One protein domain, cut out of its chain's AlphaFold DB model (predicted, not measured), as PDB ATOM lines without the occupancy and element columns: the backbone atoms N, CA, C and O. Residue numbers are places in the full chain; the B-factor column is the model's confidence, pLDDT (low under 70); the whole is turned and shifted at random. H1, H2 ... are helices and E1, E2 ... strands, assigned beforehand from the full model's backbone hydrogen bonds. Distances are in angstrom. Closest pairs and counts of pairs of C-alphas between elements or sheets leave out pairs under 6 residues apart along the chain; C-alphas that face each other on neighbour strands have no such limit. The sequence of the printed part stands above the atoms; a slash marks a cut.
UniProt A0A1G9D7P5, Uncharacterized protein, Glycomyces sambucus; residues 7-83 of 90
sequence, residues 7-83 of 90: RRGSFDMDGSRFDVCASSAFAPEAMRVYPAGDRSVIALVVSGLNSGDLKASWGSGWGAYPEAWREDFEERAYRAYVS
ATOM      1  N   ARG A   7     -14.718  40.194 -36.542       87.62
ATOM      2  CA  ARG A   7     -13.810  39.379 -35.729       87.62
ATOM      3  C   ARG A   7     -14.123  39.598 -34.245       87.62
ATOM      4  O   ARG A   7     -14.033  40.721 -33.752       87.62
ATOM      5  N   ARG A   8     -14.485  38.529 -33.538       85.88
ATOM      6  CA  ARG A   8     -14.753  38.530 -32.089       85.88
ATOM      7  C   ARG A   8     -13.510  38.201 -31.280       85.88
ATOM      8  O   ARG A   8     -13.304  38.803 -30.232       85.88
ATOM      9  N   GLY A   9     -12.672  37.310 -31.799       88.44
ATOM     10  CA  GLY A   9     -11.465  36.877 -31.115       88.44
ATOM     11  C   GLY A   9     -10.596  35.985 -31.985       88.44
ATOM     12  O   GLY A   9     -10.814  35.851 -33.188       88.44
ATOM     13  N   SER A  10      -9.595  35.383 -31.358       90.19
ATOM     14  CA  SER A  10      -8.739  34.372 -31.967       90.19
ATOM     15  C   SER A  10      -8.193  33.458 -30.879       90.19
ATOM     16  O   SER A  10      -7.951  33.936 -29.769       90.19
ATOM     17  N   PHE A  11      -7.944  32.196 -31.195       90.19
ATOM     18  CA  PHE A  11      -7.313  31.235 -30.293       90.19
ATOM     19  C   PHE A  11      -6.196  30.481 -31.008       90.19
ATOM     20  O   PHE A  11      -6.109  30.510 -32.233       90.19
ATOM     21  N   ASP A  12      -5.333  29.837 -30.232       89.94
ATOM     22  CA  ASP A  12      -4.299  28.946 -30.746       89.94
ATOM     23  C   ASP A  12      -4.644  27.501 -30.385       89.94
ATOM     24  O   ASP A  12      -5.133  27.209 -29.282       89.94
ATOM     25  N   MET A  13      -4.431  26.601 -31.334       85.56
ATOM     26  CA  MET A  13      -4.616  25.175 -31.153       85.56
ATOM     27  C   MET A  13      -3.584  24.429 -31.986       85.56
ATOM     28  O   MET A  13      -3.470  24.652 -33.188       85.56
ATOM     29  N   ASP A  14      -2.833  23.546 -31.332       83.69
ATOM     30  CA  ASP A  14      -1.782  22.740 -31.964       83.69
ATOM     31  C   ASP A  14      -0.715  23.578 -32.709       83.69
ATOM     32  O   ASP A  14      -0.167  23.172 -33.727       83.69
ATOM     33  N   GLY A  15      -0.439  24.802 -32.234       84.12
ATOM     34  CA  GLY A  15       0.493  25.734 -32.882       84.12
ATOM     35  C   GLY A  15      -0.064  26.415 -34.138       84.12
ATOM     36  O   GLY A  15       0.659  27.147 -34.814       84.12
ATOM     37  N   SER A  16      -1.340  26.184 -34.456       86.75
ATOM     38  CA  SER A  16      -2.085  26.905 -35.482       86.75
ATOM     39  C   SER A  16      -3.025  27.911 -34.834       86.75
ATOM     40  O   SER A  16      -3.816  27.589 -33.946       86.75
ATOM     41  N   ARG A  17      -2.985  29.150 -35.320       90.50
ATOM     42  CA  ARG A  17      -3.887  30.201 -34.857       90.50
ATOM     43  C   ARG A  17      -5.172  30.195 -35.675       90.50
ATOM     44  O   ARG A  17      -5.129  30.082 -36.895       90.50
ATOM     45  N   PHE A  18      -6.300  30.404 -35.009       90.88
ATOM     46  CA  PHE A  18      -7.626  30.488 -35.606       90.88
ATOM     47  C   PHE A  18      -8.303  31.799 -35.214       90.88
ATOM     48  O   PHE A  18      -8.344  32.174 -34.043       90.88
ATOM     49  N   ASP A  19      -8.835  32.510 -36.199       90.94
ATOM     50  CA  ASP A  19      -9.656  33.699 -36.032       90.94
ATOM     51  C   ASP A  19     -11.130  33.318 -35.936       90.94
ATOM     52  O   ASP A  19     -11.665  32.595 -36.776       90.94
ATOM     53  N   VAL A  20     -11.802  33.868 -34.932       90.44
ATOM     54  CA  VAL A  20     -13.232  33.690 -34.710       90.44
ATOM     55  C   VAL A  20     -13.961  34.951 -35.137       90.44
ATOM     56  O   VAL A  20     -13.777  36.035 -34.576       90.44
ATOM     57  N   CYS A  21     -14.837  34.785 -36.111       88.44
ATOM     58  CA  CYS A  21     -15.666  35.817 -36.691       88.44
ATOM     59  C   CYS A  21     -17.142  35.559 -36.389       88.44
ATOM     60  O   CYS A  21     -17.617  34.428 -36.362       88.44
ATOM     61  N   ALA A  22     -17.884  36.632 -36.172       87.56
ATOM     62  CA  ALA A  22     -19.330  36.620 -36.094       87.56
ATOM     63  C   ALA A  22     -19.890  37.125 -37.418       87.56
ATOM     64  O   ALA A  22     -19.416  38.148 -37.906       87.56
ATOM     65  N   SER A  23     -20.930  36.471 -37.941       83.62
ATOM     66  CA  SER A  23     -21.599  36.924 -39.165       83.62
ATOM     67  C   SER A  23     -22.016  38.395 -39.057       83.62
ATOM     68  O   SER A  23     -21.729  39.154 -39.971       83.62
ATOM     69  N   SER A  24     -22.545  38.789 -37.886       76.88
ATOM     70  CA  SER A  24     -23.021  40.146 -37.593       76.88
ATOM     71  C   SER A  24     -22.426  40.755 -36.323       76.88
ATOM     72  O   SER A  24     -22.135  40.072 -35.330       76.88
ATOM     73  N   ALA A  25     -22.372  42.088 -36.298       73.62
ATOM     74  CA  ALA A  25     -22.096  42.871 -35.098       73.62
ATOM     75  C   ALA A  25     -23.264  42.861 -34.090       73.62
ATOM     76  O   ALA A  25     -23.013  42.794 -32.881       73.62
ATOM     77  N   PHE A  26     -24.510  42.929 -34.580       69.12
ATOM     78  CA  PHE A  26     -25.705  43.223 -33.774       69.12
ATOM     79  C   PHE A  26     -26.562  41.992 -33.467       69.12
ATOM     80  O   PHE A  26     -27.066  41.876 -32.354       69.12
ATOM     81  N   ALA A  27     -26.701  41.066 -34.416       73.69
ATOM     82  CA  ALA A  27     -27.471  39.836 -34.240       73.69
ATOM     83  C   ALA A  27     -26.771  38.682 -34.971       73.69
ATOM     84  O   ALA A  27     -27.177  38.304 -36.069       73.69
ATOM     85  N   PRO A  28     -25.655  38.166 -34.431       76.44
ATOM     86  CA  PRO A  28     -24.907  37.115 -35.101       76.44
ATOM     87  C   PRO A  28     -25.744  35.839 -35.178       76.44
ATOM     88  O   PRO A  28     -26.008  35.205 -34.163       76.44
ATOM     89  N   GLU A  29     -26.160  35.455 -36.386       83.56
ATOM     90  CA  GLU A  29     -26.854  34.176 -36.609       83.56
ATOM     91  C   GLU A  29     -25.881  32.991 -36.578       83.56
ATOM     92  O   GLU A  29     -26.256  31.875 -36.214       83.56
ATOM     93  N   ALA A  30     -24.631  33.260 -36.964       85.81
ATOM     94  CA  ALA A  30     -23.581  32.275 -37.104       85.81
ATOM     95  C   ALA A  30     -22.227  32.828 -36.657       85.81
ATOM     96  O   ALA A  30     -21.897  34.003 -36.857       85.81
ATOM     97  N   MET A  31     -21.432  31.940 -36.080       89.50
ATOM     98  CA  MET A  31     -20.019  32.107 -35.796       89.50
ATOM     99  C   MET A  31     -19.229  31.299 -36.820       89.50
ATOM    100  O   MET A  31     -19.561  30.153 -37.105       89.50
ATOM    101  N   ARG A  32     -18.186  31.897 -37.381       91.06
ATOM    102  CA  ARG A  32     -17.294  31.281 -38.362       91.06
ATOM    103  C   ARG A  32     -15.872  31.333 -37.839       91.06
ATOM    104  O   ARG A  32     -15.448  32.350 -37.294       91.06
ATOM    105  N   VAL A  33     -15.152  30.237 -37.992       91.25
ATOM    106  CA  VAL A  33     -13.769  30.098 -37.548       91.25
ATOM    107  C   VAL A  33     -12.895  29.849 -38.763       91.25
ATOM    108  O   VAL A  33     -13.155  28.934 -39.549       91.25
ATOM    109  N   TYR A  34     -11.854  30.660 -38.892       90.56
ATOM    110  CA  TYR A  34     -10.906  30.637 -39.997       90.56
ATOM    111  C   TYR A  34      -9.497  30.408 -39.455       90.56
ATOM    112  O   TYR A  34      -9.161  30.983 -38.421       90.56
ATOM    113  N   PRO A  35      -8.640  29.626 -40.116       90.25
ATOM    114  CA  PRO A  35      -7.219  29.629 -39.810       90.25
ATOM    115  C   PRO A  35      -6.628  31.024 -40.076       90.25
ATOM    116  O   PRO A  35      -6.918  31.689 -41.074       90.25
ATOM    117  N   ALA A  36      -5.814  31.509 -39.147       84.19
ATOM    118  CA  ALA A  36      -5.209  32.827 -39.231       84.19
ATOM    119  C   ALA A  36      -4.228  32.866 -40.408       84.19
ATOM    120  O   ALA A  36      -3.246  32.131 -40.442       84.19
ATOM    121  N   GLY A  37      -4.504  33.746 -41.370       80.25
ATOM    122  CA  GLY A  37      -3.738  33.857 -42.612       80.25
ATOM    123  C   GLY A  37      -4.434  33.249 -43.829       80.25
ATOM    124  O   GLY A  37      -4.096  33.639 -44.942       80.25
ATOM    125  N   ASP A  38      -5.456  32.407 -43.639       82.38
ATOM    126  CA  ASP A  38      -6.230  31.832 -44.739       82.38
ATOM    127  C   ASP A  38      -7.738  31.905 -44.456       82.38
ATOM    128  O   ASP A  38      -8.330  31.066 -43.782       82.38
ATOM    129  N   ARG A  39      -8.378  32.963 -44.968       78.94
ATOM    130  CA  ARG A  39      -9.836  33.149 -44.859       78.94
ATOM    131  C   ARG A  39     -10.623  32.415 -45.944       78.94
ATOM    132  O   ARG A  39     -11.851  32.467 -45.936       78.94
ATOM    133  N   SER A  40      -9.942  31.773 -46.892       82.69
ATOM    134  CA  SER A  40     -10.587  30.990 -47.947       82.69
ATOM    135  C   SER A  40     -10.981  29.601 -47.450       82.69
ATOM    136  O   SER A  40     -11.925  29.011 -47.976       82.69
ATOM    137  N   VAL A  41     -10.314  29.104 -46.407       84.62
ATOM    138  CA  VAL A  41     -10.661  27.860 -45.718       84.62
ATOM    139  C   VAL A  41     -11.491  28.162 -44.475       84.62
ATOM    140  O   VAL A  41     -11.077  28.917 -43.604       84.62
ATOM    141  N   ILE A  42     -12.656  27.529 -44.355       88.81
ATOM    142  CA  ILE A  42     -13.449  27.573 -43.125       88.81
ATOM    143  C   ILE A  42     -13.151  26.326 -42.298       88.81
ATOM    144  O   ILE A  42     -13.175  25.223 -42.835       88.81
ATOM    145  N   ALA A  43     -12.834  26.491 -41.017       89.50
ATOM    146  CA  ALA A  43     -12.568  25.367 -40.119       89.50
ATOM    147  C   ALA A  43     -13.864  24.881 -39.460       89.50
ATOM    148  O   ALA A  43     -14.189  23.694 -39.497       89.50
ATOM    149  N   LEU A  44     -14.641  25.824 -38.925       90.38
ATOM    150  CA  LEU A  44     -15.887  25.562 -38.212       90.38
ATOM    151  C   LEU A  44     -16.889  26.691 -38.460       90.38
ATOM    152  O   LEU A  44     -16.537  27.871 -38.456       90.38
ATOM    153  N   VAL A  45     -18.154  26.324 -38.619       90.38
ATOM    154  CA  VAL A  45     -19.301  27.229 -38.631       90.38
ATOM    155  C   VAL A  45     -20.288  26.764 -37.581       90.38
ATOM    156  O   VAL A  45     -20.785  25.650 -37.662       90.38
ATOM    157  N   VAL A  46     -20.605  27.620 -36.618       89.12
ATOM    158  CA  VAL A  46     -21.670  27.379 -35.645       89.12
ATOM    159  C   VAL A  46     -22.831  28.295 -35.986       89.12
ATOM    160  O   VAL A  46     -22.749  29.502 -35.778       89.12
ATOM    161  N   SER A  47     -23.901  27.730 -36.530       88.62
ATOM    162  CA  SER A  47     -25.127  28.452 -36.881       88.62
ATOM    163  C   SER A  47     -26.198  28.271 -35.807       88.62
ATOM    164  O   SER A  47     -26.126  27.349 -34.998       88.62
ATOM    165  N   GLY A  48     -27.215  29.134 -35.816       82.38
ATOM    166  CA  GLY A  48     -28.370  29.012 -34.921       82.38
ATOM    167  C   GLY A  48     -28.172  29.654 -33.549       82.38
ATOM    168  O   GLY A  48     -28.972  29.422 -32.645       82.38
ATOM    169  N   LEU A  49     -27.170  30.532 -33.412       81.69
ATOM    170  CA  LEU A  49     -26.907  31.296 -32.185       81.69
ATOM    171  C   LEU A  49     -28.132  32.087 -31.699       81.69
ATOM    172  O   LEU A  49     -28.296  32.288 -30.500       81.69
ATOM    173  N   ASN A  50     -28.992  32.523 -32.626       77.69
ATOM    174  CA  ASN A  50     -30.173  33.334 -32.326       77.69
ATOM    175  C   ASN A  50     -31.463  32.501 -32.151       77.69
ATOM    176  O   ASN A  50     -32.395  32.948 -31.493       77.69
ATOM    177  N   SER A  51     -31.521  31.287 -32.717       74.31
ATOM    178  CA  SER A  51     -32.687  30.388 -32.605       74.31
ATOM    179  C   SER A  51     -32.587  29.402 -31.436       74.31
ATOM    180  O   SER A  51     -33.569  28.738 -31.127       74.31
ATOM    181  N   GLY A  52     -31.412  29.267 -30.812       72.88
ATOM    182  CA  GLY A  52     -31.147  28.274 -29.763       72.88
ATOM    183  C   GLY A  52     -30.867  26.859 -30.287       72.88
ATOM    184  O   GLY A  52     -30.448  25.999 -29.519       72.88
ATOM    185  N   ASP A  53     -31.035  26.631 -31.591       81.50
ATOM    186  CA  ASP A  53     -30.717  25.373 -32.268       81.50
ATOM    187  C   ASP A  53     -29.282  25.442 -32.811       81.50
ATOM    188  O   ASP A  53     -29.044  25.770 -33.976       81.50
ATOM    189  N   LEU A  54     -28.307  25.240 -31.921       82.56
ATOM    190  CA  LEU A  54     -26.887  25.331 -32.257       82.56
ATOM    191  C   LEU A  54     -26.485  24.179 -33.183       82.56
ATOM    192  O   LEU A  54     -26.545  23.010 -32.805       82.56
ATOM    193  N   LYS A  55     -26.030  24.518 -34.391       86.62
ATOM    194  CA  LYS A  55     -25.516  23.554 -35.371       86.62
ATOM    195  C   LYS A  55     -24.069  23.857 -35.704       86.62
ATOM    196  O   LYS A  55     -23.788  24.846 -36.383       86.62
ATOM    197  N   ALA A  56     -23.175  22.977 -35.268       87.31
ATOM    198  CA  ALA A  56     -21.781  22.967 -35.679       87.31
ATOM    199  C   ALA A  56     -21.635  22.265 -37.038       87.31
ATOM    200  O   ALA A  56     -22.080  21.133 -37.237       87.31
ATOM    201  N   SER A  57     -21.013  22.947 -37.990       89.44
ATOM    202  CA  SER A  57     -20.694  22.445 -39.319       89.44
ATOM    203  C   SER A  57     -19.208  22.642 -39.572       89.44
ATOM    204  O   SER A  57     -18.693  23.757 -39.514       89.44
ATOM    205  N   TRP A  58     -18.509  21.544 -39.817       89.69
ATOM    206  CA  TRP A  58     -17.065  21.539 -39.991       89.69
ATOM    207  C   TRP A  58     -16.700  21.717 -41.457       89.69
ATOM    208  O   TRP A  58     -17.355  21.171 -42.347       89.69
ATOM    209  N   GLY A  59     -15.625  22.459 -41.710       85.12
ATOM    210  CA  GLY A  59     -15.051  22.546 -43.043       85.12
ATOM    211  C   GLY A  59     -14.512  21.207 -43.533       85.12
ATOM    212  O   GLY A  59     -14.237  20.290 -42.753       85.12
ATOM    213  N   SER A  60     -14.323  21.109 -44.847       80.38
ATOM    214  CA  SER A  60     -13.788  19.898 -45.472       80.38
ATOM    215  C   SER A  60     -12.403  19.564 -44.900       80.38
ATOM    216  O   SER A  60     -11.509  20.405 -44.915       80.38
ATOM    217  N   GLY A  61     -12.249  18.355 -44.350       81.38
ATOM    218  CA  GLY A  61     -11.032  17.888 -43.670       81.38
ATOM    219  C   GLY A  61     -11.033  18.059 -42.144       81.38
ATOM    220  O   GLY A  61     -10.494  17.207 -41.447       81.38
ATOM    221  N   TRP A  62     -11.705  19.078 -41.602       84.50
ATOM    222  CA  TRP A  62     -11.734  19.353 -40.155       84.50
ATOM    223  C   TRP A  62     -12.695  18.436 -39.391       84.50
ATOM    224  O   TRP A  62     -12.431  18.041 -38.260       84.50
ATOM    225  N   GLY A  63     -13.788  18.018 -40.034       83.31
ATOM    226  CA  GLY A  63     -14.744  17.082 -39.434       83.31
ATOM    227  C   GLY A  63     -14.216  15.652 -39.261       83.31
ATOM    228  O   GLY A  63     -14.854  14.864 -38.570       83.31
ATOM    229  N   ALA A  64     -13.076  15.312 -39.878       86.19
ATOM    230  CA  ALA A  64     -12.453  13.988 -39.793       86.19
ATOM    231  C   ALA A  64     -11.552  13.809 -38.556       86.19
ATOM    232  O   ALA A  64     -11.045  12.712 -38.322       86.19
ATOM    233  N   TYR A  65     -11.338  14.873 -37.778       86.06
ATOM    234  CA  TYR A  65     -10.539  14.828 -36.557       86.06
ATOM    235  C   TYR A  65     -11.250  14.056 -35.433       86.06
ATOM    236  O   TYR A  65     -12.483  13.958 -35.424       86.06
ATOM    237  N   PRO A  66     -10.490  13.509 -34.464       89.88
ATOM    238  CA  PRO A  66     -11.063  12.800 -33.327       89.88
ATOM    239  C   PRO A  66     -12.023  13.685 -32.524       89.88
ATOM    240  O   PRO A  66     -11.868  14.902 -32.452       89.88
ATOM    241  N   GLU A  67     -13.022  13.062 -31.898       87.19
ATOM    242  CA  GLU A  67     -14.062  13.756 -31.126       87.19
ATOM    243  C   GLU A  67     -13.495  14.666 -30.040       87.19
ATOM    244  O   GLU A  67     -13.792  15.853 -30.058       87.19
ATOM    245  N   ALA A  68     -12.565  14.165 -29.227       88.25
ATOM    246  CA  ALA A  68     -11.914  14.961 -28.188       88.25
ATOM    247  C   ALA A  68     -11.209  16.218 -28.735       88.25
ATOM    248  O   ALA A  68     -11.150  17.245 -28.065       88.25
ATOM    249  N   TRP A  69     -10.678  16.154 -29.963       89.56
ATOM    250  CA  TRP A  69     -10.076  17.319 -30.616       89.56
ATOM    251  C   TRP A  69     -11.148  18.317 -31.058       89.56
ATOM    252  O   TRP A  69     -10.979  19.517 -30.874       89.56
ATOM    253  N   ARG A  70     -12.270  17.832 -31.606       89.19
ATOM    254  CA  ARG A  70     -13.404  18.675 -32.012       89.19
ATOM    255  C   ARG A  70     -14.037  19.374 -30.809       89.19
ATOM    256  O   ARG A  70     -14.273  20.574 -30.887       89.19
ATOM    257  N   GLU A  71     -14.214  18.667 -29.694       89.81
ATOM    258  CA  GLU A  71     -14.740  19.232 -28.447       89.81
ATOM    259  C   GLU A  71     -13.827  20.335 -27.883       89.81
ATOM    260  O   GLU A  71     -14.306  21.428 -27.576       89.81
ATOM    261  N   ASP A  72     -12.510  20.100 -27.811       90.31
ATOM    262  CA  ASP A  72     -11.539  21.121 -27.376       90.31
ATOM    263  C   ASP A  72     -11.510  22.320 -28.345       90.31
ATOM    264  O   ASP A  72     -11.462  23.475 -27.913       90.31
ATOM    265  N   PHE A  73     -11.619  22.075 -29.657       90.75
ATOM    266  CA  PHE A  73     -11.706  23.136 -30.662       90.75
ATOM    267  C   PHE A  73     -12.972  23.982 -30.476       90.75
ATOM    268  O   PHE A  73     -12.892  25.211 -30.469       90.75
ATOM    269  N   GLU A  74     -14.139  23.355 -30.309       89.81
ATOM    270  CA  GLU A  74     -15.414  24.043 -30.079       89.81
ATOM    271  C   GLU A  74     -15.386  24.860 -28.786       89.81
ATOM    272  O   GLU A  74     -15.776  26.033 -28.799       89.81
ATOM    273  N   GLU A  75     -14.862  24.297 -27.693       90.06
ATOM    274  CA  GLU A  75     -14.728  24.999 -26.415       90.06
ATOM    275  C   GLU A  75     -13.846  26.246 -26.558       90.06
ATOM    276  O   GLU A  75     -14.246  27.349 -26.164       90.06
ATOM    277  N   ARG A  76     -12.661  26.113 -27.166       90.50
ATOM    278  CA  ARG A  76     -11.741  27.242 -27.387       90.50
ATOM    279  C   ARG A  76     -12.337  28.288 -28.311       90.50
ATOM    280  O   ARG A  76     -12.202  29.485 -28.040       90.50
ATOM    281  N   ALA A  77     -13.013  27.859 -29.371       88.69
ATOM    282  CA  ALA A  77     -13.656  28.753 -30.316       88.69
ATOM    283  C   ALA A  77     -14.786  29.541 -29.638       88.69
ATOM    284  O   ALA A  77     -14.843  30.767 -29.767       88.69
ATOM    285  N   TYR A  78     -15.639  28.873 -28.857       86.44
ATOM    286  CA  TYR A  78     -16.707  29.517 -28.093       86.44
ATOM    287  C   TYR A  78     -16.142  30.460 -27.028       86.44
ATOM    288  O   TYR A  78     -16.598  31.597 -26.877       86.44
ATOM    289  N   ARG A  79     -15.079  30.046 -26.336       88.38
ATOM    290  CA  ARG A  79     -14.381  30.892 -25.370       88.38
ATOM    291  C   ARG A  79     -13.799  32.133 -26.033       88.38
ATOM    292  O   ARG A  79     -13.957  33.213 -25.482       88.38
ATOM    293  N   ALA A  80     -13.184  32.024 -27.209       87.12
ATOM    294  CA  ALA A  80     -12.682  33.172 -27.967       87.12
ATOM    295  C   ALA A  80     -13.809  34.062 -28.522       87.12
ATOM    296  O   ALA A  80     -13.616  35.265 -28.675       87.12
ATOM    297  N   TYR A  81     -14.983  33.492 -28.798       85.06
ATOM    298  CA  TYR A  81     -16.170  34.232 -29.221       85.06
ATOM    299  C   TYR A  81     -16.784  35.066 -28.086       85.06
ATOM    300  O   TYR A  81     -17.105  36.242 -28.273       85.06
ATOM    301  N   VAL A  82     -16.948  34.461 -26.902       82.31
ATOM    302  CA  VAL A  82     -17.547  35.097 -25.713       82.31
ATOM    303  C   VAL A  82     -16.550  35.997 -24.993       82.31
ATOM    304  O   VAL A  82     -16.925  37.053 -24.473       82.31
ATOM    305  N   SER A  83     -15.275  35.604 -24.972       73.31
ATOM    306  CA  SER A  83     -14.194  36.429 -24.459       73.31
ATOM    307  C   SER A  83     -14.045  37.622 -25.388       73.31
ATOM    308  O   SER A  83     -13.331  37.586 -26.387       73.31
TER     309      SER A  83
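AT A GLANCE: This is residues 7 to 83 of the 90 residues of an uncharacterized protein of Glycomyces sambucus (UniProt A0A1G9D7P5). A twisted, curled sheet of five strands has one helix, H1, packed slantwise over one face, closest to the E1 end; the other face has no named helix. The strands zigzag as a meander, each the antiparallel neighbour of the one before, in the order E1, E2, E3, E4, E5. The printed part has 77 residues, with five named strands followed by one named helix, in a mixed class and two layers. It is compact and rounded, with a radius of gyration of the C-alphas of 11.6 A and spans of 31 by 24 by 23 A.

HOW THE PARTS SIT: Strands E1, residues 7 to 13, and E2, residues 16 to 22, form a hairpin, with N 11 and O 18 2.9 A apart. E3, residues 30 to 35, forms a hairpin with E2, with N 21 and O 32 2.8 A apart. E4, residues 44 to 47, forms a hairpin with E3, with N 33 and O 44 2.8 A apart. E5, residues 55 to 58, forms a hairpin with E4, with N 57 and O 45 2.7 A apart. E1 and E5 are the edge strands and are apart. Helix H1, residues 67 to 82, is on the sheet at a height over the sheet of 6.8 A. It lies over E2, only just not over E3, where 2 of its C-alphas fall, and runs slantwise to the strands, at 53 degrees to E2 on the local plane. The closest C-alphas of E1 and H1, those of Gly 9 and Ala 80, are 5.0 A apart. H1 and E4 are near each other, with 8 pairs of C-alphas within 10 A. In H1 every O i to N i+4 pair is within hydrogen-bond range.

IN THESE COORDINATES: E1 begins at C-alpha 7 (-13.810, 39.379, -35.729) and is 17.5 A long; E2 is 19.8 A, E3 16.8 A, and E4 and E5 9.8 A each. H1, 22.3 A long, ends at C-alpha 82 (-17.547, 35.097, -25.713).

THE WHOLE: The two C-alphas farthest apart, those of Phe 26 and Pro 66, are 33.8 A apart. The printed part has no cut and no long link. Its mean pLDDT is 85.5, and residue 26 is the one under 70.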